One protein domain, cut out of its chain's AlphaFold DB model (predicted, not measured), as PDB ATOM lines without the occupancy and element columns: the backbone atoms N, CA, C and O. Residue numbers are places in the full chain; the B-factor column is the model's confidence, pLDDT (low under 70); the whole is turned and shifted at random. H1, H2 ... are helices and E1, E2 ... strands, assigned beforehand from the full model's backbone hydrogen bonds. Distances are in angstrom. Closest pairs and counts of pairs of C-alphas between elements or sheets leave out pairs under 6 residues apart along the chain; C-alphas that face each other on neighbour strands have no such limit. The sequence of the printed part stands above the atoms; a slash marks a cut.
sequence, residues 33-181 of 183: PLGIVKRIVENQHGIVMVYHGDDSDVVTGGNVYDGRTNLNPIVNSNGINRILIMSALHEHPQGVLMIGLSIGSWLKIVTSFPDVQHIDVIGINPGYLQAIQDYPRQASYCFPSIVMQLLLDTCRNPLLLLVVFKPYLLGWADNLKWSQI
ATOM      1  N   PRO A  33      29.841 -13.538  69.465       61.47
ATOM      2  CA  PRO A  33      28.875 -13.821  68.428       61.47
ATOM      3  C   PRO A  33      27.605 -14.289  69.131       61.47
ATOM      4  O   PRO A  33      27.520 -15.420  69.596       61.47
ATOM      5  N   LEU A  34      26.602 -13.406  69.187       69.00
ATOM      6  CA  LEU A  34      25.299 -13.658  69.817       69.00
ATOM      7  C   LEU A  34      24.575 -14.886  69.244       69.00
ATOM      8  O   LEU A  34      23.552 -15.302  69.781       69.00
ATOM      9  N   GLY A  35      25.096 -15.442  68.151       77.31
ATOM     10  CA  GLY A  35      24.699 -16.702  67.559       77.31
ATOM     11  C   GLY A  35      24.490 -16.562  66.060       77.31
ATOM     12  O   GLY A  35      24.958 -15.628  65.406       77.31
ATOM     13  N   ILE A  36      23.741 -17.508  65.507       89.88
ATOM     14  CA  ILE A  36      23.315 -17.483  64.108       89.88
ATOM     15  C   ILE A  36      22.156 -16.495  63.975       89.88
ATOM     16  O   ILE A  36      21.144 -16.627  64.667       89.88
ATOM     17  N   VAL A  37      22.277 -15.526  63.066       92.69
ATOM     18  CA  VAL A  37      21.196 -14.573  62.785       92.69
ATOM     19  C   VAL A  37      19.980 -15.323  62.238       92.69
ATOM     20  O   VAL A  37      20.056 -16.015  61.227       92.69
ATOM     21  N   LYS A  38      18.846 -15.165  62.918       94.62
ATOM     22  CA  LYS A  38      17.546 -15.749  62.575       94.62
ATOM     23  C   LYS A  38      16.668 -14.780  61.791       94.62
ATOM     24  O   LYS A  38      15.990 -15.184  60.853       94.62
ATOM     25  N   ARG A  39      16.652 -13.507  62.196       95.19
ATOM     26  CA  ARG A  39      15.790 -12.468  61.617       95.19
ATOM     27  C   ARG A  39      16.480 -11.116  61.685       95.19
ATOM     28  O   ARG A  39      17.085 -10.785  62.702       95.19
ATOM     29  N   ILE A  40      16.325 -10.330  60.624       96.19
ATOM     30  CA  ILE A  40      16.720  -8.924  60.569       96.19
ATOM     31  C   ILE A  40      15.493  -8.121  60.134       96.19
ATOM     32  O   ILE A  40      14.785  -8.514  59.205       96.19
ATOM     33  N   VAL A  41      15.219  -7.022  60.830       95.44
ATOM     34  CA  VAL A  41      14.213  -6.030  60.445       95.44
ATOM     35  C   VAL A  41      14.864  -4.656  60.491       95.44
ATOM     36  O   VAL A  41      15.290  -4.205  61.551       95.44
ATOM     37  N   GLU A  42      14.916  -3.979  59.351       95.50
ATOM     38  CA  GLU A  42      15.531  -2.658  59.217       95.50
ATOM     39  C   GLU A  42      14.466  -1.624  58.862       95.50
ATOM     40  O   GLU A  42      13.596  -1.868  58.025       95.50
ATOM     41  N   ASN A  43      14.510  -0.462  59.509       91.94
ATOM     42  CA  ASN A  43      13.694   0.688  59.139       91.94
ATOM     43  C   ASN A  43      14.367   1.996  59.591       91.94
ATOM     44  O   ASN A  43      15.453   1.987  60.167       91.94
ATOM     45  N   GLN A  44      13.706   3.134  59.357       90.88
ATOM     46  CA  GLN A  44      14.230   4.466  59.696       90.88
ATOM     47  C   GLN A  44      14.549   4.682  61.191       90.88
ATOM     48  O   GLN A  44      15.276   5.610  61.527       90.88
ATOM     49  N   HIS A  45      14.027   3.840  62.086       86.56
ATOM     50  CA  HIS A  45      14.243   3.901  63.537       86.56
ATOM     51  C   HIS A  45      15.341   2.932  64.014       86.56
ATOM     52  O   HIS A  45      15.552   2.784  65.218       86.56
ATOM     53  N   GLY A  46      16.029   2.254  63.090       90.06
ATOM     54  CA  GLY A  46      17.156   1.369  63.370       90.06
ATOM     55  C   GLY A  46      16.922  -0.083  62.954       90.06
ATOM     56  O   GLY A  46      15.952  -0.427  62.278       90.06
ATOM     57  N   ILE A  47      17.849  -0.938  63.382       93.25
ATOM     58  CA  ILE A  47      17.912  -2.356  63.018       93.25
ATOM     59  C   ILE A  47      17.506  -3.199  64.227       93.25
ATOM     60  O   ILE A  47      18.052  -3.012  65.313       93.25
ATOM     61  N   VAL A  48      16.585  -4.138  64.037       93.75
ATOM     62  CA  VAL A  48      16.259  -5.193  65.003       93.75
ATOM     63  C   VAL A  48      16.839  -6.500  64.482       93.75
ATOM     64  O   VAL A  48      16.522  -6.917  63.368       93.75
ATOM     65  N   MET A  49      17.673  -7.158  65.283       95.62
ATOM     66  CA  MET A  49      18.241  -8.465  64.955       95.62
ATOM     67  C   MET A  49      17.876  -9.495  66.005       95.62
ATOM     68  O   MET A  49      17.976  -9.243  67.206       95.62
ATOM     69  N   VAL A  50      17.486 -10.671  65.528       95.69
ATOM     70  CA  VAL A  50      17.212 -11.837  66.357       95.69
ATOM     71  C   VAL A  50      18.228 -12.918  66.028       95.69
ATOM     72  O   VAL A  50      18.382 -13.277  64.860       95.69
ATOM     73  N   TYR A  51      18.888 -13.447  67.047       94.94
ATOM     74  CA  TYR A  51      19.867 -14.525  66.957       94.94
ATOM     75  C   TYR A  51      19.296 -15.791  67.589       94.94
ATOM     76  O   TYR A  51      18.580 -15.707  68.589       94.94
ATOM     77  N   HIS A  52      19.630 -16.956  67.034       93.88
ATOM     78  CA  HIS A  52      19.412 -18.224  67.728       93.88
ATOM     79  C   HIS A  52      20.203 -18.225  69.035       93.88
ATOM     80  O   HIS A  52      21.409 -17.990  69.017       93.88
ATOM     81  N   GLY A  53      19.522 -18.508  70.141       87.94
ATOM     82  CA  GLY A  53      20.150 -18.762  71.435       87.94
ATOM     83  C   GLY A  53      19.850 -20.179  71.911       87.94
ATOM     84  O   GLY A  53      18.886 -20.785  71.451       87.94
ATOM     85  N   ASP A  54      20.656 -20.685  72.845       84.81
ATOM     86  CA  ASP A  54      20.564 -22.074  73.317       84.81
ATOM     87  C   ASP A  54      19.177 -22.413  73.891       84.81
ATOM     88  O   ASP A  54      18.527 -23.358  73.451       84.81
ATOM     89  N   ASP A  55      18.691 -21.600  74.837       85.25
ATOM     90  CA  ASP A  55      17.376 -21.793  75.473       85.25
ATOM     91  C   ASP A  55      16.261 -20.963  74.824       85.25
ATOM     92  O   ASP A  55      15.078 -21.305  74.858       85.25
ATOM     93  N   SER A  56      16.624 -19.786  74.319       93.44
ATOM     94  CA  SER A  56      15.701 -18.808  73.749       93.44
ATOM     95  C   SER A  56      16.475 -17.819  72.898       93.44
ATOM     96  O   SER A  56      17.597 -17.444  73.247       93.44
ATOM     97  N   ASP A  57      15.843 -17.373  71.822       95.94
ATOM     98  CA  ASP A  57      16.440 -16.440  70.878       95.94
ATOM     99  C   ASP A  57      16.754 -15.095  71.541       95.94
ATOM    100  O   ASP A  57      15.982 -14.586  72.366       95.94
ATOM    101  N   VAL A  58      17.891 -14.523  71.155       94.44
ATOM    102  CA  VAL A  58      18.391 -13.237  71.645       94.44
ATOM    103  C   VAL A  58      17.957 -12.136  70.696       94.44
ATOM    104  O   VAL A  58      18.143 -12.246  69.488       94.44
ATOM    105  N   VAL A  59      17.398 -11.062  71.240       93.88
ATOM    106  CA  VAL A  59      16.903  -9.919  70.475       93.88
ATOM    107  C   VAL A  59      17.751  -8.701  70.788       93.88
ATOM    108  O   VAL A  59      18.022  -8.388  71.950       93.88
ATOM    109  N   THR A  60      18.163  -8.018  69.730       92.12
ATOM    110  CA  THR A  60      18.945  -6.791  69.801       92.12
ATOM    111  C   THR A  60      18.289  -5.691  68.985       92.12
ATOM    112  O   THR A  60      17.753  -5.941  67.903       92.12
ATOM    113  N   GLY A  61      18.355  -4.468  69.501       90.12
ATOM    114  CA  GLY A  61      18.009  -3.242  68.793       90.12
ATOM    115  C   GLY A  61      19.261  -2.389  68.636       90.12
ATOM    116  O   GLY A  61      19.943  -2.104  69.615       90.12
ATOM    117  N   GLY A  62      19.610  -2.015  67.405       86.56
ATOM    118  CA  GLY A  62      20.805  -1.216  67.125       86.56
ATOM    119  C   GLY A  62      22.106  -1.868  67.610       86.56
ATOM    120  O   GLY A  62      22.965  -1.168  68.135       86.56
ATOM    121  N   ASN A  63      22.239  -3.194  67.466       84.44
ATOM    122  CA  ASN A  63      23.346  -4.014  67.998       84.44
ATOM    123  C   ASN A  63      23.459  -4.072  69.528       84.44
ATOM    124  O   ASN A  63      24.448  -4.592  70.042       84.44
ATOM    125  N   VAL A  64      22.468  -3.580  70.274       85.50
ATOM    126  CA  VAL A  64      22.465  -3.683  71.735       85.50
ATOM    127  C   VAL A  64      21.413  -4.678  72.196       85.50
ATOM    128  O   VAL A  64      20.319  -4.734  71.638       85.50
ATOM    129  N   TYR A  65      21.761  -5.480  73.205       86.94
ATOM    130  CA  TYR A  65      20.843  -6.426  73.831       86.94
ATOM    131  C   TYR A  65      19.578  -5.722  74.320       86.94
ATOM    132  O   TYR A  65      19.653  -4.760  75.078       86.94
ATOM    133  N   ASP A  66      18.433  -6.258  73.918       88.31
ATOM    134  CA  ASP A  66      17.121  -5.690  74.213       88.31
ATOM    135  C   ASP A  66      16.190  -6.722  74.878       88.31
ATOM    136  O   ASP A  66      15.360  -6.382  75.719       88.31
ATOM    137  N   GLY A  67      16.371  -8.019  74.605       90.50
ATOM    138  CA  GLY A  67      15.621  -9.059  75.306       90.50
ATOM    139  C   GLY A  67      15.881 -10.479  74.814       90.50
ATOM    140  O   GLY A  67      16.725 -10.724  73.955       90.50
ATOM    141  N   ARG A  68      15.111 -11.433  75.352       94.31
ATOM    142  CA  ARG A  68      15.016 -12.804  74.823       94.31
ATOM    143  C   ARG A  68      13.572 -13.265  74.699       94.31
ATOM    144  O   ARG A  68      12.693 -12.796  75.431       94.31
ATOM    145  N   THR A  69      13.340 -14.243  73.831       95.38
ATOM    146  CA  THR A  69      12.016 -14.841  73.558       95.38
ATOM    147  C   THR A  69      11.515 -15.785  74.653       95.38
ATOM    148  O   THR A  69      10.434 -16.362  74.538       95.38
ATOM    149  N   ASN A  70      12.276 -15.942  75.735       95.00
ATOM    150  CA  ASN A  70      11.909 -16.769  76.871       95.00
ATOM    151  C   ASN A  70      10.611 -16.294  77.553       95.00
ATOM    152  O   ASN A  70      10.456 -15.113  77.856       95.00
ATOM    153  N   LEU A  71       9.723 -17.249  77.838       93.56
ATOM    154  CA  LEU A  71       8.483 -17.074  78.607       93.56
ATOM    155  C   LEU A  71       8.441 -17.966  79.861       93.56
ATOM    156  O   LEU A  71       7.452 -17.949  80.586       93.56
ATOM    157  N   ASN A  72       9.468 -18.785  80.099       92.62
ATOM    158  CA  ASN A  72       9.537 -19.655  81.264       92.62
ATOM    159  C   ASN A  72       9.926 -18.823  82.500       92.62
ATOM    160  O   ASN A  72      11.054 -18.328  82.544       92.62
ATOM    161  N   PRO A  73       9.052 -18.697  83.519       86.75
ATOM    162  CA  PRO A  73       9.332 -17.888  84.705       86.75
ATOM    163  C   PRO A  73      10.448 -18.460  85.593       86.75
ATOM    164  O   PRO A  73      10.997 -17.732  86.416       86.75
ATOM    165  N   ILE A  74      10.801 -19.741  85.432       90.62
ATOM    166  CA  ILE A  74      11.885 -20.395  86.180       90.62
ATOM    167  C   ILE A  74      13.254 -19.982  85.622       90.62
ATOM    168  O   ILE A  74      14.225 -19.848  86.365       90.62
ATOM    169  N   VAL A  75      13.343 -19.755  84.309       91.94
ATOM    170  CA  VAL A  75      14.588 -19.380  83.631       91.94
ATOM    171  C   VAL A  75      14.645 -17.861  83.539       91.94
ATOM    172  O   VAL A  75      13.866 -17.250  82.820       91.94
ATOM    173  N   ASN A  76      15.582 -17.213  84.229       91.31
ATOM    174  CA  ASN A  76      15.640 -15.747  84.271       91.31
ATOM    175  C   ASN A  76      16.516 -15.119  83.166       91.31
ATOM    176  O   ASN A  76      17.235 -14.150  83.410       91.31
ATOM    177  N   SER A  77      16.484 -15.666  81.949       90.88
ATOM    178  CA  SER A  77      17.397 -15.273  80.857       90.88
ATOM    179  C   SER A  77      17.147 -13.868  80.286       90.88
ATOM    180  O   SER A  77      18.022 -13.294  79.645       90.88
ATOM    181  N   ASN A  78      15.970 -13.297  80.539       91.06
ATOM    182  CA  ASN A  78      15.543 -11.954  80.135       91.06
ATOM    183  C   ASN A  78      15.004 -11.128  81.317       91.06
ATOM    184  O   ASN A  78      14.235 -10.195  81.108       91.06
ATOM    185  N   GLY A  79      15.373 -11.464  82.559       90.06
ATOM    186  CA  GLY A  79      14.999 -10.674  83.738       90.06
ATOM    187  C   GLY A  79      13.515 -10.727  84.125       90.06
ATOM    188  O   GLY A  79      13.041  -9.810  84.792       90.06
ATOM    189  N   ILE A  80      12.782 -11.775  83.724       90.25
ATOM    190  CA  ILE A  80      11.358 -11.991  84.052       90.25
ATOM    191  C   ILE A  80      11.070 -11.880  85.551       90.25
ATOM    192  O   ILE A  80      10.002 -11.404  85.936       90.25
ATOM    193  N   ASN A  81      12.020 -12.266  86.405       91.38
ATOM    194  CA  ASN A  81      11.852 -12.163  87.851       91.38
ATOM    195  C   ASN A  81      11.490 -10.742  88.315       91.38
ATOM    196  O   ASN A  81      10.756 -10.600  89.284       91.38
ATOM    197  N   ARG A  82      11.943  -9.697  87.611       88.38
ATOM    198  CA  ARG A  82      11.623  -8.299  87.930       88.38
ATOM    199  C   ARG A  82      10.126  -8.036  87.819       88.38
ATOM    200  O   ARG A  82       9.552  -7.448  88.726       88.38
ATOM    201  N   ILE A  83       9.486  -8.540  86.766       86.75
ATOM    202  CA  ILE A  83       8.037  -8.412  86.569       86.75
ATOM    203  C   ILE A  83       7.286  -9.174  87.664       86.75
ATOM    204  O   ILE A  83       6.350  -8.643  88.256       86.75
ATOM    205  N   LEU A  84       7.718 -10.405  87.949       87.44
ATOM    206  CA  LEU A  84       7.078 -11.262  88.951       87.44
ATOM    207  C   LEU A  84       7.175 -10.653  90.356       87.44
ATOM    208  O   LEU A  84       6.200 -10.652  91.106       87.44
ATOM    209  N   ILE A  85       8.328 -10.075  90.704       86.75
ATOM    210  CA  ILE A  85       8.507  -9.352  91.967       86.75
ATOM    211  C   ILE A  85       7.572  -8.143  92.017       86.75
ATOM    212  O   ILE A  85       6.930  -7.926  93.038       86.75
ATOM    213  N   MET A  86       7.437  -7.379  90.930       78.31
ATOM    214  CA  MET A  86       6.528  -6.231  90.930       78.31
ATOM    215  C   MET A  86       5.061  -6.635  91.133       78.31
ATOM    216  O   MET A  86       4.362  -5.941  91.865       78.31
ATOM    217  N   SER A  87       4.609  -7.768  90.579       79.62
ATOM    218  CA  SER A  87       3.267  -8.294  90.885       79.62
ATOM    219  C   SER A  87       3.108  -8.762  92.332       79.62
ATOM    220  O   SER A  87       2.007  -8.732  92.857       79.62
ATOM    221  N   ALA A  88       4.192  -9.175  92.993       83.50
ATOM    222  CA  ALA A  88       4.149  -9.547  94.407       83.50
ATOM    223  C   ALA A  88       4.150  -8.322  95.340       83.50
ATOM    224  O   ALA A  88       3.622  -8.390  96.443       83.50
ATOM    225  N   LEU A  89       4.755  -7.210  94.910       83.62
ATOM    226  CA  LEU A  89       4.810  -5.959  95.677       83.62
ATOM    227  C   LEU A  89       3.537  -5.115  95.549       83.62
ATOM    228  O   LEU A  89       3.316  -4.219  96.362       83.62
ATOM    229  N   HIS A  90       2.723  -5.370  94.528       82.25
ATOM    230  CA  HIS A  90       1.488  -4.651  94.267       82.25
ATOM    231  C   HIS A  90       0.322  -5.639  94.287       82.25
ATOM    232  O   HIS A  90       0.145  -6.374  93.327       82.25
ATOM    233  N   GLU A  91      -0.487  -5.638  95.351       79.25
ATOM    234  CA  GLU A  91      -1.500  -6.686  95.586       79.25
ATOM    235  C   GLU A  91      -2.572  -6.776  94.486       79.25
ATOM    236  O   GLU A  91      -2.983  -7.880  94.148       79.25
ATOM    237  N   HIS A  92      -2.981  -5.647  93.885       84.25
ATOM    238  CA  HIS A  92      -4.062  -5.607  92.880       84.25
ATOM    239  C   HIS A  92      -3.758  -4.679  91.691       84.25
ATOM    240  O   HIS A  92      -4.322  -3.584  91.582       84.25
ATOM    241  N   PRO A  93      -2.805  -5.036  90.814       82.94
ATOM    242  CA  PRO A  93      -2.363  -4.161  89.738       82.94
ATOM    243  C   PRO A  93      -3.387  -4.096  88.605       82.94
ATOM    244  O   PRO A  93      -3.478  -5.025  87.818       82.94
ATOM    245  N   GLN A  94      -4.114  -2.982  88.477       85.31
ATOM    246  CA  GLN A  94      -5.142  -2.823  87.434       85.31
ATOM    247  C   GLN A  94      -4.610  -2.259  86.111       85.31
ATOM    248  O   GLN A  94      -5.083  -2.640  85.039       85.31
ATOM    249  N   GLY A  95      -3.627  -1.358  86.177       83.25
ATOM    250  CA  GLY A  95      -3.065  -0.671  85.016       83.25
ATOM    251  C   GLY A  95      -1.548  -0.795  84.955       83.25
ATOM    252  O   GLY A  95      -0.868  -0.559  85.959       83.25
ATOM    253  N   VAL A  96      -1.024  -1.120  83.772       83.00
ATOM    254  CA  VAL A  96       0.413  -1.277  83.518       83.00
ATOM    255  C   VAL A  96       0.853  -0.359  82.391       83.00
ATOM    256  O   VAL A  96       0.283  -0.391  81.309       83.00
ATOM    257  N   LEU A  97       1.896   0.430  82.624       85.88
ATOM    258  CA  LEU A  97       2.642   1.116  81.579       85.88
ATOM    259  C   LEU A  97       3.937   0.348  81.318       85.88
ATOM    260  O   LEU A  97       4.731   0.136  82.233       85.88
ATOM    261  N   MET A  98       4.158  -0.046  80.073       84.38
ATOM    262  CA  MET A  98       5.365  -0.711  79.606       84.38
ATOM    263  C   MET A  98       6.078   0.187  78.595       84.38
ATOM    264  O   MET A  98       5.540   0.509  77.541       84.38
ATOM    265  N   ILE A  99       7.299   0.598  78.918       86.31
ATOM    266  CA  ILE A  99       8.172   1.358  78.025       86.31
ATOM    267  C   ILE A  99       9.169   0.382  77.413       86.31
ATOM    268  O   ILE A  99       9.941  -0.250  78.130       86.31
ATOM    269  N   GLY A 100       9.133   0.295  76.088       84.69
ATOM    270  CA  GLY A 100       9.771  -0.718  75.261       84.69
ATOM    271  C   GLY A 100       8.877  -1.949  75.087       84.69
ATOM    272  O   GLY A 100       8.212  -2.393  76.015       84.69
ATOM    273  N   LEU A 101       8.856  -2.517  73.878       85.56
ATOM    274  CA  LEU A 101       8.166  -3.783  73.594       85.56
ATOM    275  C   LEU A 101       9.158  -4.950  73.496       85.56
ATOM    276  O   LEU A 101       8.861  -6.064  73.935       85.56
ATOM    277  N   SER A 102      10.328  -4.697  72.901       90.56
ATOM    278  CA  SER A 102      11.234  -5.733  72.407       90.56
ATOM    279  C   SER A 102      10.450  -6.816  71.641       90.56
ATOM    280  O   SER A 102       9.627  -6.501  70.784       90.56
ATOM    281  N   ILE A 103      10.638  -8.095  71.970       91.62
ATOM    282  CA  ILE A 103       9.897  -9.221  71.384       91.62
ATOM    283  C   ILE A 103       8.601  -9.580  72.128       91.62
ATOM    284  O   ILE A 103       8.017 -10.630  71.883       91.62
ATOM    285  N   GLY A 104       8.147  -8.745  73.068       91.25
ATOM    286  CA  GLY A 104       6.871  -8.921  73.768       91.25
ATOM    287  C   GLY A 104       6.844 -10.019  74.838       91.25
ATOM    288  O   GLY A 104       5.774 -10.336  75.353       91.25
ATOM    289  N   SER A 105       7.988 -10.599  75.218       93.19
ATOM    290  CA  SER A 105       8.035 -11.644  76.256       93.19
ATOM    291  C   SER A 105       7.489 -11.162  77.603       93.19
ATOM    292  O   SER A 105       6.681 -11.839  78.235       93.19
ATOM    293  N   TRP A 106       7.892  -9.962  78.025       92.38
ATOM    294  CA  TRP A 106       7.409  -9.343  79.260       92.38
ATOM    295  C   TRP A 106       5.923  -8.997  79.171       92.38
ATOM    296  O   TRP A 106       5.170  -9.316  80.088       92.38
ATOM    297  N   LEU A 107       5.488  -8.428  78.042       90.75
ATOM    298  CA  LEU A 107       4.079  -8.129  77.781       90.75
ATOM    299  C   LEU A 107       3.220  -9.382  77.931       90.75
ATOM    300  O   LEU A 107       2.217  -9.364  78.639       90.75
ATOM    301  N   LYS A 108       3.650 -10.497  77.331       91.00
ATOM    302  CA  LYS A 108       2.912 -11.756  77.406       91.00
ATOM    303  C   LYS A 108       2.735 -12.241  78.845       91.00
ATOM    304  O   LYS A 108       1.662 -12.725  79.190       91.00
ATOM    305  N   ILE A 109       3.748 -12.089  79.689       90.56
ATOM    306  CA  ILE A 109       3.659 -12.483  81.099       90.56
ATOM    307  C   ILE A 109       2.703 -11.564  81.855       90.56
ATOM    308  O   ILE A 109       1.816 -12.055  82.546       90.56
ATOM    309  N   VAL A 110       2.813 -10.249  81.665       87.94
ATOM    310  CA  VAL A 110       1.913  -9.278  82.305       87.94
ATOM    311  C   VAL A 110       0.452  -9.527  81.914       87.94
ATOM    312  O   VAL A 110      -0.419  -9.439  82.771       87.94
ATOM    313  N   THR A 111       0.172  -9.935  80.667       86.56
ATOM    314  CA  THR A 111      -1.201 -10.279  80.237       86.56
ATOM    315  C   THR A 111      -1.821 -11.462  80.989       86.56
ATOM    316  O   THR A 111      -3.018 -11.691  80.870       86.56
ATOM    317  N   SER A 112      -1.021 -12.232  81.735       86.81
ATOM    318  CA  SER A 112      -1.497 -13.359  82.545       86.81
ATOM    319  C   SER A 112      -1.799 -12.995  84.001       86.81
ATOM    320  O   SER A 112      -2.264 -13.851  84.753       86.81
ATOM    321  N   PHE A 113      -1.540 -11.753  84.419       87.44
ATOM    322  CA  PHE A 113      -1.845 -11.308  85.775       87.44
ATOM    323  C   PHE A 113      -3.354 -11.080  85.939       87.44
ATOM    324  O   PHE A 113      -3.941 -10.357  85.137       87.44
ATOM    325  N   PRO A 114      -3.991 -11.676  86.967       86.50
ATOM    326  CA  PRO A 114      -5.451 -11.766  87.052       86.50
ATOM    327  C   PRO A 114      -6.146 -10.411  87.221       86.50
ATOM    328  O   PRO A 114      -7.242 -10.226  86.702       86.50
ATOM    329  N   ASP A 115      -5.502  -9.465  87.908       86.56
ATOM    330  CA  ASP A 115      -6.091  -8.157  88.212       86.56
ATOM    331  C   ASP A 115      -5.762  -7.083  87.163       86.56
ATOM    332  O   ASP A 115      -6.323  -5.988  87.226       86.56
ATOM    333  N   VAL A 116      -4.889  -7.387  86.190       84.75
ATOM    334  CA  VAL A 116      -4.489  -6.441  85.139       84.75
ATOM    335  C   VAL A 116      -5.608  -6.306  84.115       84.75
ATOM    336  O   VAL A 116      -5.928  -7.239  83.383       84.75
ATOM    337  N   GLN A 117      -6.176  -5.106  84.034       84.00
ATOM    338  CA  GLN A 117      -7.286  -4.775  83.138       84.00
ATOM    339  C   GLN A 117      -6.821  -3.980  81.917       84.00
ATOM    340  O   GLN A 117      -7.449  -4.041  80.861       84.00
ATOM    341  N   HIS A 118      -5.731  -3.221  82.055       79.50
ATOM    342  CA  HIS A 118      -5.237  -2.337  81.010       79.50
ATOM    343  C   HIS A 118      -3.707  -2.318  80.952       79.50
ATOM    344  O   HIS A 118      -3.036  -2.221  81.982       79.50
ATOM    345  N   ILE A 119      -3.163  -2.383  79.735       81.44
ATOM    346  CA  ILE A 119      -1.726  -2.303  79.474       81.44
ATOM    347  C   ILE A 119      -1.492  -1.285  78.359       81.44
ATOM    348  O   ILE A 119      -1.961  -1.472  77.237       81.44
ATOM    349  N   ASP A 120      -0.731  -0.246  78.676       81.94
ATOM    350  CA  ASP A 120      -0.183   0.709  77.724       81.94
ATOM    351  C   ASP A 120       1.238   0.281  77.369       81.94
ATOM    352  O   ASP A 120       2.075   0.131  78.261       81.94
ATOM    353  N   VAL A 121       1.538   0.111  76.082       82.56
ATOM    354  CA  VAL A 121       2.909  -0.151  75.621       82.56
ATOM    355  C   VAL A 121       3.390   1.001  74.757       82.56
ATOM    356  O   VAL A 121       2.741   1.330  73.766       82.56
ATOM    357  N   ILE A 122       4.543   1.568  75.110       82.88
ATOM    358  CA  ILE A 122       5.228   2.621  74.356       82.88
ATOM    359  C   ILE A 122       6.481   2.031  73.719       82.88
ATOM    360  O   ILE A 122       7.337   1.491  74.412       82.88
ATOM    361  N   GLY A 123       6.625   2.158  72.404       80.25
ATOM    362  CA  GLY A 123       7.818   1.735  71.673       80.25
ATOM    363  C   GLY A 123       8.284   2.801  70.689       80.25
ATOM    364  O   GLY A 123       7.486   3.605  70.219       80.25
ATOM    365  N   ILE A 124       9.577   2.778  70.347       83.38
ATOM    366  CA  ILE A 124      10.178   3.724  69.384       83.38
ATOM    367  C   ILE A 124      10.424   3.120  67.996       83.38
ATOM    368  O   ILE A 124      10.358   3.826  66.997       83.38
ATOM    369  N   ASN A 125      10.681   1.809  67.912       87.25
ATOM    370  CA  ASN A 125      10.985   1.126  66.656       87.25
ATOM    371  C   ASN A 125       9.847   0.161  66.256       87.25
ATOM    372  O   ASN A 125       9.666  -0.872  66.903       87.25
ATOM    373  N   PRO A 126       9.077   0.441  65.188       88.00
ATOM    374  CA  PRO A 126       7.954  -0.407  64.782       88.00
ATOM    375  C   PRO A 126       8.413  -1.748  64.194       88.00
ATOM    376  O   PRO A 126       7.607  -2.657  64.015       88.00
ATOM    377  N   GLY A 127       9.712  -1.913  63.932       90.38
ATOM    378  CA  GLY A 127      10.311  -3.169  63.486       90.38
ATOM    379  C   GLY A 127      10.109  -4.319  64.474       90.38
ATOM    380  O   GLY A 127      10.000  -5.468  64.052       90.38
ATOM    381  N   TYR A 128       9.942  -4.026  65.766       90.62
ATOM    382  CA  TYR A 128       9.595  -5.035  66.768       90.62
ATOM    383  C   TYR A 128       8.227  -5.684  66.517       90.62
ATOM    384  O   TYR A 128       8.087  -6.890  66.706       90.62
ATOM    385  N   LEU A 129       7.247  -4.932  66.001       89.31
ATOM    386  CA  LEU A 129       5.932  -5.471  65.628       89.31
ATOM    387  C   LEU A 129       5.999  -6.405  64.417       89.31
ATOM    388  O   LEU A 129       5.124  -7.252  64.250       89.31
ATOM    389  N   GLN A 130       7.030  -6.272  63.583       91.00
ATOM    390  CA  GLN A 130       7.291  -7.205  62.489       91.00
ATOM    391  C   GLN A 130       8.043  -8.440  62.993       91.00
ATOM    392  O   GLN A 130       7.697  -9.558  62.623       91.00
ATOM    393  N   ALA A 131       9.046  -8.248  63.855       92.31
ATOM    394  CA  ALA A 131       9.839  -9.339  64.419       92.31
ATOM    395  C   ALA A 131       9.004 -10.268  65.317       92.31
ATOM    396  O   ALA A 131       9.186 -11.483  65.284       92.31
ATOM    397  N   ILE A 132       8.055  -9.724  66.088       91.69
ATOM    398  CA  ILE A 132       7.196 -10.505  66.994       91.69
ATOM    399  C   ILE A 132       6.257 -11.471  66.260       91.69
ATOM    400  O   ILE A 132       5.827 -12.455  66.856       91.69
ATOM    401  N   GLN A 133       5.972 -11.246  64.972       90.75
ATOM    402  CA  GLN A 133       5.113 -12.141  64.182       90.75
ATOM    403  C   GLN A 133       5.704 -13.550  64.044       90.75
ATOM    404  O   GLN A 133       4.958 -14.518  63.928       90.75
ATOM    405  N   ASP A 134       7.031 -13.685  64.148       94.19
ATOM    406  CA  ASP A 134       7.717 -14.984  64.141       94.19
ATOM    407  C   ASP A 134       7.507 -15.768  65.454       94.19
ATOM    408  O   ASP A 134       7.909 -16.927  65.571       94.19
ATOM    409  N   TYR A 135       6.867 -15.149  66.453       93.94
ATOM    410  CA  TYR A 135       6.672 -15.676  67.798       93.94
ATOM    411  C   TYR A 135       5.192 -15.615  68.209       93.94
ATOM    412  O   TYR A 135       4.786 -14.738  68.975       93.94
ATOM    413  N   PRO A 136       4.357 -16.581  67.768       91.50
ATOM    414  CA  PRO A 136       2.905 -16.532  67.965       91.50
ATOM    415  C   PRO A 136       2.462 -16.409  69.427       91.50
ATOM    416  O   PRO A 136       1.470 -15.747  69.725       91.50
ATOM    417  N   ARG A 137       3.201 -17.010  70.373       90.56
ATOM    418  CA  ARG A 137       2.879 -16.896  71.807       90.56
ATOM    419  C   ARG A 137       3.007 -15.460  72.300       90.56
ATOM    420  O   ARG A 137       2.173 -15.029  73.090       90.56
ATOM    421  N   GLN A 138       4.000 -14.730  71.815       90.44
ATOM    422  CA  GLN A 138       4.224 -13.331  72.124       90.44
ATOM    423  C   GLN A 138       3.225 -12.462  71.367       90.44
ATOM    424  O   GLN A 138       2.571 -11.655  72.005       90.44
ATOM    425  N   ALA A 139       3.010 -12.692  70.068       86.00
ATOM    426  CA  ALA A 139       2.054 -11.933  69.256       86.00
ATOM    427  C   ALA A 139       0.585 -12.080  69.708       86.00
ATOM    428  O   ALA A 139      -0.234 -11.212  69.433       86.00
ATOM    429  N   SER A 140       0.245 -13.155  70.428       81.00
ATOM    430  CA  SER A 140      -1.112 -13.433  70.930       81.00
ATOM    431  C   SER A 140      -1.590 -12.551  72.101       81.00
ATOM    432  O   SER A 140      -2.513 -12.947  72.816       81.00
ATOM    433  N   TYR A 141      -0.961 -11.405  72.378       70.31
ATOM    434  CA  TYR A 141      -1.450 -10.507  73.431       70.31
ATOM    435  C   TYR A 141      -2.829  -9.938  73.053       70.31
ATOM    436  O   TYR A 141      -3.094  -9.604  71.901       70.31
ATOM    437  N   CYS A 142      -3.728  -9.849  74.032       47.88
ATOM    438  CA  CYS A 142      -5.119  -9.442  73.837       47.88
ATOM    439  C   CYS A 142      -5.363  -8.091  74.520       47.88
ATOM    440  O   CYS A 142      -5.998  -8.050  75.562       47.88
ATOM    441  N   PHE A 143      -4.823  -6.995  73.974       50.12
ATOM    442  CA  PHE A 143      -5.167  -5.638  74.425       50.12
ATOM    443  C   PHE A 143      -5.125  -4.633  73.258       50.12
ATOM    444  O   PHE A 143      -4.236  -4.732  72.412       50.12
ATOM    445  N   PRO A 144      -6.081  -3.685  73.188       42.56
ATOM    446  CA  PRO A 144      -6.280  -2.815  72.026       42.56
ATOM    447  C   PRO A 144      -5.326  -1.608  71.922       42.56
ATOM    448  O   PRO A 144      -5.381  -0.903  70.920       42.56
ATOM    449  N   SER A 145      -4.463  -1.341  72.908       51.59
ATOM    450  CA  SER A 145      -3.713  -0.077  73.008       51.59
ATOM    451  C   SER A 145      -2.194  -0.276  73.092       51.59
ATOM    452  O   SER A 145      -1.583  -0.142  74.150       51.59
ATOM    453  N   ILE A 146      -1.556  -0.561  71.953       53.28
ATOM    454  CA  ILE A 146      -0.125  -0.267  71.782       53.28
ATOM    455  C   ILE A 146      -0.031   1.116  71.152       53.28
ATOM    456  O   ILE A 146      -0.410   1.294  69.994       53.28
ATOM    457  N   VAL A 147       0.471   2.086  71.912       53.75
ATOM    458  CA  VAL A 147       0.679   3.449  71.423       53.75
ATOM    459  C   VAL A 147       2.137   3.579  71.012       53.75
ATOM    460  O   VAL A 147       3.050   3.628  71.837       53.75
ATOM    461  N   MET A 148       2.370   3.624  69.706       51.84
ATOM    462  CA  MET A 148       3.710   3.761  69.152       51.84
ATOM    463  C   MET A 148       4.137   5.231  69.138       51.84
ATOM    464  O   MET A 148       4.119   5.882  68.096       51.84
ATOM    465  N   GLN A 149       4.494   5.766  70.306       46.28
ATOM    466  CA  GLN A 149       4.941   7.150  70.434       46.28
ATOM    467  C   GLN A 149       6.469   7.232  70.476       46.28
ATOM    468  O   GLN A 149       7.122   6.644  71.341       46.28
ATOM    469  N   LEU A 150       7.037   8.031  69.571       39.53
ATOM    470  CA  LEU A 150       8.437   8.439  69.607       39.53
ATOM    471  C   LEU A 150       8.664   9.344  70.827       39.53
ATOM    472  O   LEU A 150       8.551  10.565  70.738       39.53
ATOM    473  N   LEU A 151       8.964   8.750  71.981       37.06
ATOM    474  CA  LEU A 151       9.430   9.505  73.137       37.06
ATOM    475  C   LEU A 151      10.923   9.773  72.932       37.06
ATOM    476  O   LEU A 151      11.776   8.938  73.231       37.06
ATOM    477  N   LEU A 152      11.229  10.911  72.310       30.69
ATOM    478  CA  LEU A 152      12.595  11.356  72.059       30.69
ATOM    479  C   LEU A 152      13.156  11.942  73.356       30.69
ATOM    480  O   LEU A 152      13.249  13.154  73.512       30.69
ATOM    481  N   ASP A 153      13.485  11.068  74.304       29.11
ATOM    482  CA  ASP A 153      14.241  11.449  75.487       29.11
ATOM    483  C   ASP A 153      15.506  10.596  75.585       29.11
ATOM    484  O   ASP A 153      15.504   9.380  75.381       29.11
ATOM    485  N   THR A 154      16.634  11.271  75.781       30.12
ATOM    486  CA  THR A 154      17.975  10.730  75.538       30.12
ATOM    487  C   THR A 154      18.390   9.811  76.691       30.12
ATOM    488  O   THR A 154      19.201  10.176  77.540       30.12
ATOM    489  N   CYS A 155      17.844   8.597  76.746       28.08
ATOM    490  CA  CYS A 155      18.233   7.591  77.733       28.08
ATOM    491  C   CYS A 155      19.578   6.960  77.346       28.08
ATOM    492  O   CYS A 155      19.663   6.002  76.585       28.08
ATOM    493  N   ARG A 156      20.654   7.503  77.923       29.69
ATOM    494  CA  ARG A 156      22.060   7.054  77.853       29.69
ATOM    495  C   ARG A 156      22.306   5.684  78.531       29.69
ATOM    496  O   ARG A 156      23.376   5.446  79.082       29.69
ATOM    497  N   ASN A 157      21.318   4.790  78.541       33.31
ATOM    498  CA  ASN A 157      21.418   3.452  79.115       33.31
ATOM    499  C   ASN A 157      20.542   2.477  78.304       33.31
ATOM    500  O   ASN A 157      19.317   2.568  78.382       33.31
ATOM    501  N   PRO A 158      21.125   1.557  77.522       35.19
ATOM    502  CA  PRO A 158      20.388   0.753  76.544       35.19
ATOM    503  C   PRO A 158      19.592  -0.422  77.152       35.19
ATOM    504  O   PRO A 158      19.216  -1.342  76.441       35.19
ATOM    505  N   LEU A 159      19.337  -0.411  78.465       33.19
ATOM    506  CA  LEU A 159      18.701  -1.508  79.212       33.19
ATOM    507  C   LEU A 159      17.281  -1.201  79.713       33.19
ATOM    508  O   LEU A 159      16.725  -1.987  80.483       33.19
ATOM    509  N   LEU A 160      16.694  -0.057  79.355       41.00
ATOM    510  CA  LEU A 160      15.428   0.377  79.949       41.00
ATOM    511  C   LEU A 160      14.205  -0.184  79.205       41.00
ATOM    512  O   LEU A 160      13.524   0.522  78.471       41.00
ATOM    513  N   LEU A 161      13.898  -1.455  79.467       52.62
ATOM    514  CA  LEU A 161      12.516  -1.931  79.455       52.62
ATOM    515  C   LEU A 161      11.929  -1.616  80.841       52.62
ATOM    516  O   LEU A 161      12.307  -2.249  81.832       52.62
ATOM    517  N   LEU A 162      11.079  -0.592  80.941       57.38
ATOM    518  CA  LEU A 162      10.495  -0.153  82.214       57.38
ATOM    519  C   LEU A 162       9.032  -0.581  82.285       57.38
ATOM    520  O   LEU A 162       8.236  -0.214  81.428       57.38
ATOM    521  N   VAL A 163       8.676  -1.325  83.328       56.78
ATOM    522  CA  VAL A 163       7.284  -1.651  83.653       56.78
ATOM    523  C   VAL A 163       6.893  -0.845  84.882       56.78
ATOM    524  O   VAL A 163       7.634  -0.823  85.861       56.78
ATOM    525  N   VAL A 164       5.751  -0.167  84.830       64.56
ATOM    526  CA  VAL A 164       5.232   0.676  85.912       64.56
ATOM    527  C   VAL A 164       3.764   0.334  86.154       64.56
ATOM    528  O   VAL A 164       2.982   0.275  85.209       64.56
ATOM    529  N   PHE A 165       3.374   0.139  87.415       56.09
ATOM    530  CA  PHE A 165       1.977  -0.062  87.818       56.09
ATOM    531  C   PHE A 165       1.354   1.274  88.261       56.09
ATOM    532  O   PHE A 165       1.950   2.008  89.053       56.09
ATOM    533  N   LYS A 166       0.173   1.613  87.725       47.28
ATOM    534  CA  LYS A 166      -0.474   2.942  87.835       47.28
ATOM    535  C   LYS A 166      -1.305   3.158  89.129       47.28
ATOM    536  O   LYS A 166      -2.473   3.527  89.047       47.28
ATOM    537  N   PRO A 167      -0.722   3.004  90.331       35.97
ATOM    538  CA  PRO A 167      -0.998   4.043  91.336       35.97
ATOM    539  C   PRO A 167       0.250   4.633  92.015       35.97
ATOM    540  O   PRO A 167       0.114   5.566  92.799       35.97
ATOM    541  N   TYR A 168       1.462   4.155  91.703       45.09
ATOM    542  CA  TYR A 168       2.709   4.598  92.358       45.09
ATOM    543  C   TYR A 168       3.661   5.351  91.431       45.09
ATOM    544  O   TYR A 168       4.886   5.247  91.538       45.09
ATOM    545  N   LEU A 169       3.110   6.149  90.522       45.62
ATOM    546  CA  LEU A 169       3.907   7.200  89.918       45.62
ATOM    547  C   LEU A 169       4.263   8.187  91.040       45.62
ATOM    548  O   LEU A 169       3.406   8.911  91.530       45.62
ATOM    549  N   LEU A 170       5.529   8.195  91.478       41.28
ATOM    550  CA  LEU A 170       6.106   9.344  92.186       41.28
ATOM    551  C   LEU A 170       5.637  10.592  91.427       41.28
ATOM    552  O   LEU A 170       5.787  10.599  90.204       41.28
ATOM    553  N   GLY A 171       5.038  11.570  92.123       37.06
ATOM    554  CA  GLY A 171       4.148  12.635  91.605       37.06
ATOM    555  C   GLY A 171       4.663  13.555  90.482       37.06
ATOM    556  O   GLY A 171       4.118  14.627  90.233       37.06
ATOM    557  N   TRP A 172       5.716  13.159  89.778       37.38
ATOM    558  CA  TRP A 172       6.175  13.741  88.535       37.38
ATOM    559  C   TRP A 172       5.303  13.373  87.322       37.38
ATOM    560  O   TRP A 172       5.181  14.186  86.410       37.38
ATOM    561  N   ALA A 173       4.644  12.207  87.316       42.81
ATOM    562  CA  ALA A 173       3.770  11.809  86.203       42.81
ATOM    563  C   ALA A 173       2.292  12.209  86.374       42.81
ATOM    564  O   ALA A 173       1.531  12.126  85.414       42.81
ATOM    565  N   ASP A 174       1.897  12.727  87.541       41.72
ATOM    566  CA  ASP A 174       0.572  13.339  87.742       41.72
ATOM    567  C   ASP A 174       0.421  14.655  86.954       41.72
ATOM    568  O   ASP A 174      -0.686  15.086  86.642       41.72
ATOM    569  N   ASN A 175       1.548  15.278  86.582       40.31
ATOM    570  CA  ASN A 175       1.599  16.487  85.755       40.31
ATOM    571  C   ASN A 175       1.675  16.204  84.248       40.31
ATOM    572  O   ASN A 175       1.640  17.146  83.450       40.31
ATOM    573  N   LEU A 176       1.763  14.936  83.830       43.41
ATOM    574  CA  LEU A 176       1.556  14.595  82.428       43.41
ATOM    575  C   LEU A 176       0.068  14.783  82.146       43.41
ATOM    576  O   LEU A 176      -0.770  13.995  82.574       43.41
ATOM    577  N   LYS A 177      -0.282  15.870  81.451       36.53
ATOM    578  CA  LYS A 177      -1.637  16.065  80.935       36.53
ATOM    579  C   LYS A 177      -1.900  14.998  79.875       36.53
ATOM    580  O   LYS A 177      -1.636  15.209  78.697       36.53
ATOM    581  N   TRP A 178      -2.434  13.860  80.308       44.66
ATOM    582  CA  TRP A 178      -2.805  12.719  79.467       44.66
ATOM    583  C   TRP A 178      -3.779  13.096  78.341       44.66
ATOM    584  O   TRP A 178      -3.785  12.453  77.301       44.66
ATOM    585  N   SER A 179      -4.530  14.193  78.495       35.16
ATOM    586  CA  SER A 179      -5.391  14.768  77.453       35.16
ATOM    587  C   SER A 179      -4.637  15.472  76.317       35.16
ATOM    588  O   SER A 179      -5.277  15.985  75.410       35.16
ATOM    589  N   GLN A 180      -3.310  15.601  76.396       32.91
ATOM    590  CA  GLN A 180      -2.470  16.142  75.317       32.91
ATOM    591  C   GLN A 180      -1.691  15.052  74.575       32.91
ATOM    592  O   GLN A 180      -0.950  15.349  73.643       32.91
ATOM    593  N   ILE A 181      -1.881  13.794  74.975       39.03
ATOM    594  CA  ILE A 181      -1.526  12.617  74.188       39.03
ATOM    595  C   ILE A 181      -2.810  12.240  73.436       39.03
ATOM    596  O   ILE A 181      -3.535  11.332  73.833       39.03
TER     597      ILE A 181
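Overview. This is residues 33 to 181 of the 183 residues of an uncharacterized protein of Gammaproteobacteria bacterium RIFCSPHIGHO2_12_FULL_37_14 (UniProt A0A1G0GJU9). Two separate sheets stand toward opposite ends of the body: a twisted four-stranded meander, E1 to E4, with H3 packed over E1 and E2, and a small three-stranded sheet of E6, E5 and E7, grazed by H1 and H2. H2 is the element nearest the middle, and a tail, residues 169 to 180, sticks out free. The printed part has 149 residues, with four named helices and seven named strands in the order E1 E2 E3 E4 H1 E5 H2 E6 H3 H4 E7. The first sheet is antiparallel and the second, in the order E6 E5 E7, is mixed; the class is mixed, helices and strands, with under half of the residues in named elements. The whole is compact, with a radius of gyration of the C-alphas of 15.4 A and spans of 44 by 35 by 28 A.

Along the chain. E1, residues 37 to 43, begins at C-alpha 37 (21.196, -14.573, 62.785) and is 17.4 A long. E2 is residues 46 to 51, 16.5 A; E3 is residues 58 to 61 and E4 residues 64 to 68. H1, residues 80 to 89, is 14.6 A long and ends at C-alpha 89 (4.810, -5.959, 95.677). E5 is residues 95 to 99, H2 residues 105 to 110, E6 residues 118 to 122, H3 residues 127 to 134 and H4 residues 136 to 139. E7, residues 162 to 165, ends at C-alpha 165 (1.977, -0.062, 87.818).

Arrangement. E1 to E4 form a meander, each strand the antiparallel neighbour of the one before, and each step is a hairpin. N 41 and O 48 of E1 and E2 are 2.9 A apart, N 49 and O 60 of E2 and E3 2.9 A, and N 61 and O 64 of E3 and E4 2.9 A, within hydrogen-bond range. H3 is on this sheet at a height of 8.8 A, along the strands at 22 degrees to E1 on the local plane; its closest C-alphas to E1 are those of Gly 127 and Val 41, 5.7 A. H3 and H4 only just touch, with 3 pairs of C-alphas within 8 A, and only at the corner; Ile 132 and Ala 139 have the closest C-alphas, 5.8 A. H4 touches H2, the closest C-alphas being those of Gln 138 and Lys 108, 5.7 A. H2 and H1 only just touch, with 3 pairs of C-alphas within 8 A, at a shallow tilt of 16 degrees, the same way; the closest C-alphas are those of Trp 106 and Ile 80, 6.8 A. E5, H2 and E6 make a strand-helix-strand unit, two parallel neighbour strands with a helix between, its crossover right-handed; N 98 and O 120 are 2.8 A apart. E5 and E7 are antiparallel, with N 97 and O 164 2.8 A apart. Each O i to N i+4 pair is within hydrogen-bond range in H1 and H2, 2 of 4 in H3, and H4 is too short for such a pair.

Size, cuts and confidence. The C-alphas of Ile 36 and Asn 175 are the two farthest apart, 45.8 A. The printed part has no cut. The links E4 to H1 and H4 to E7 are long, with 11 and 22 residues. The mean pLDDT of the printed part is 75.8; residues 33 to 34 and 142 to 181 are under 70.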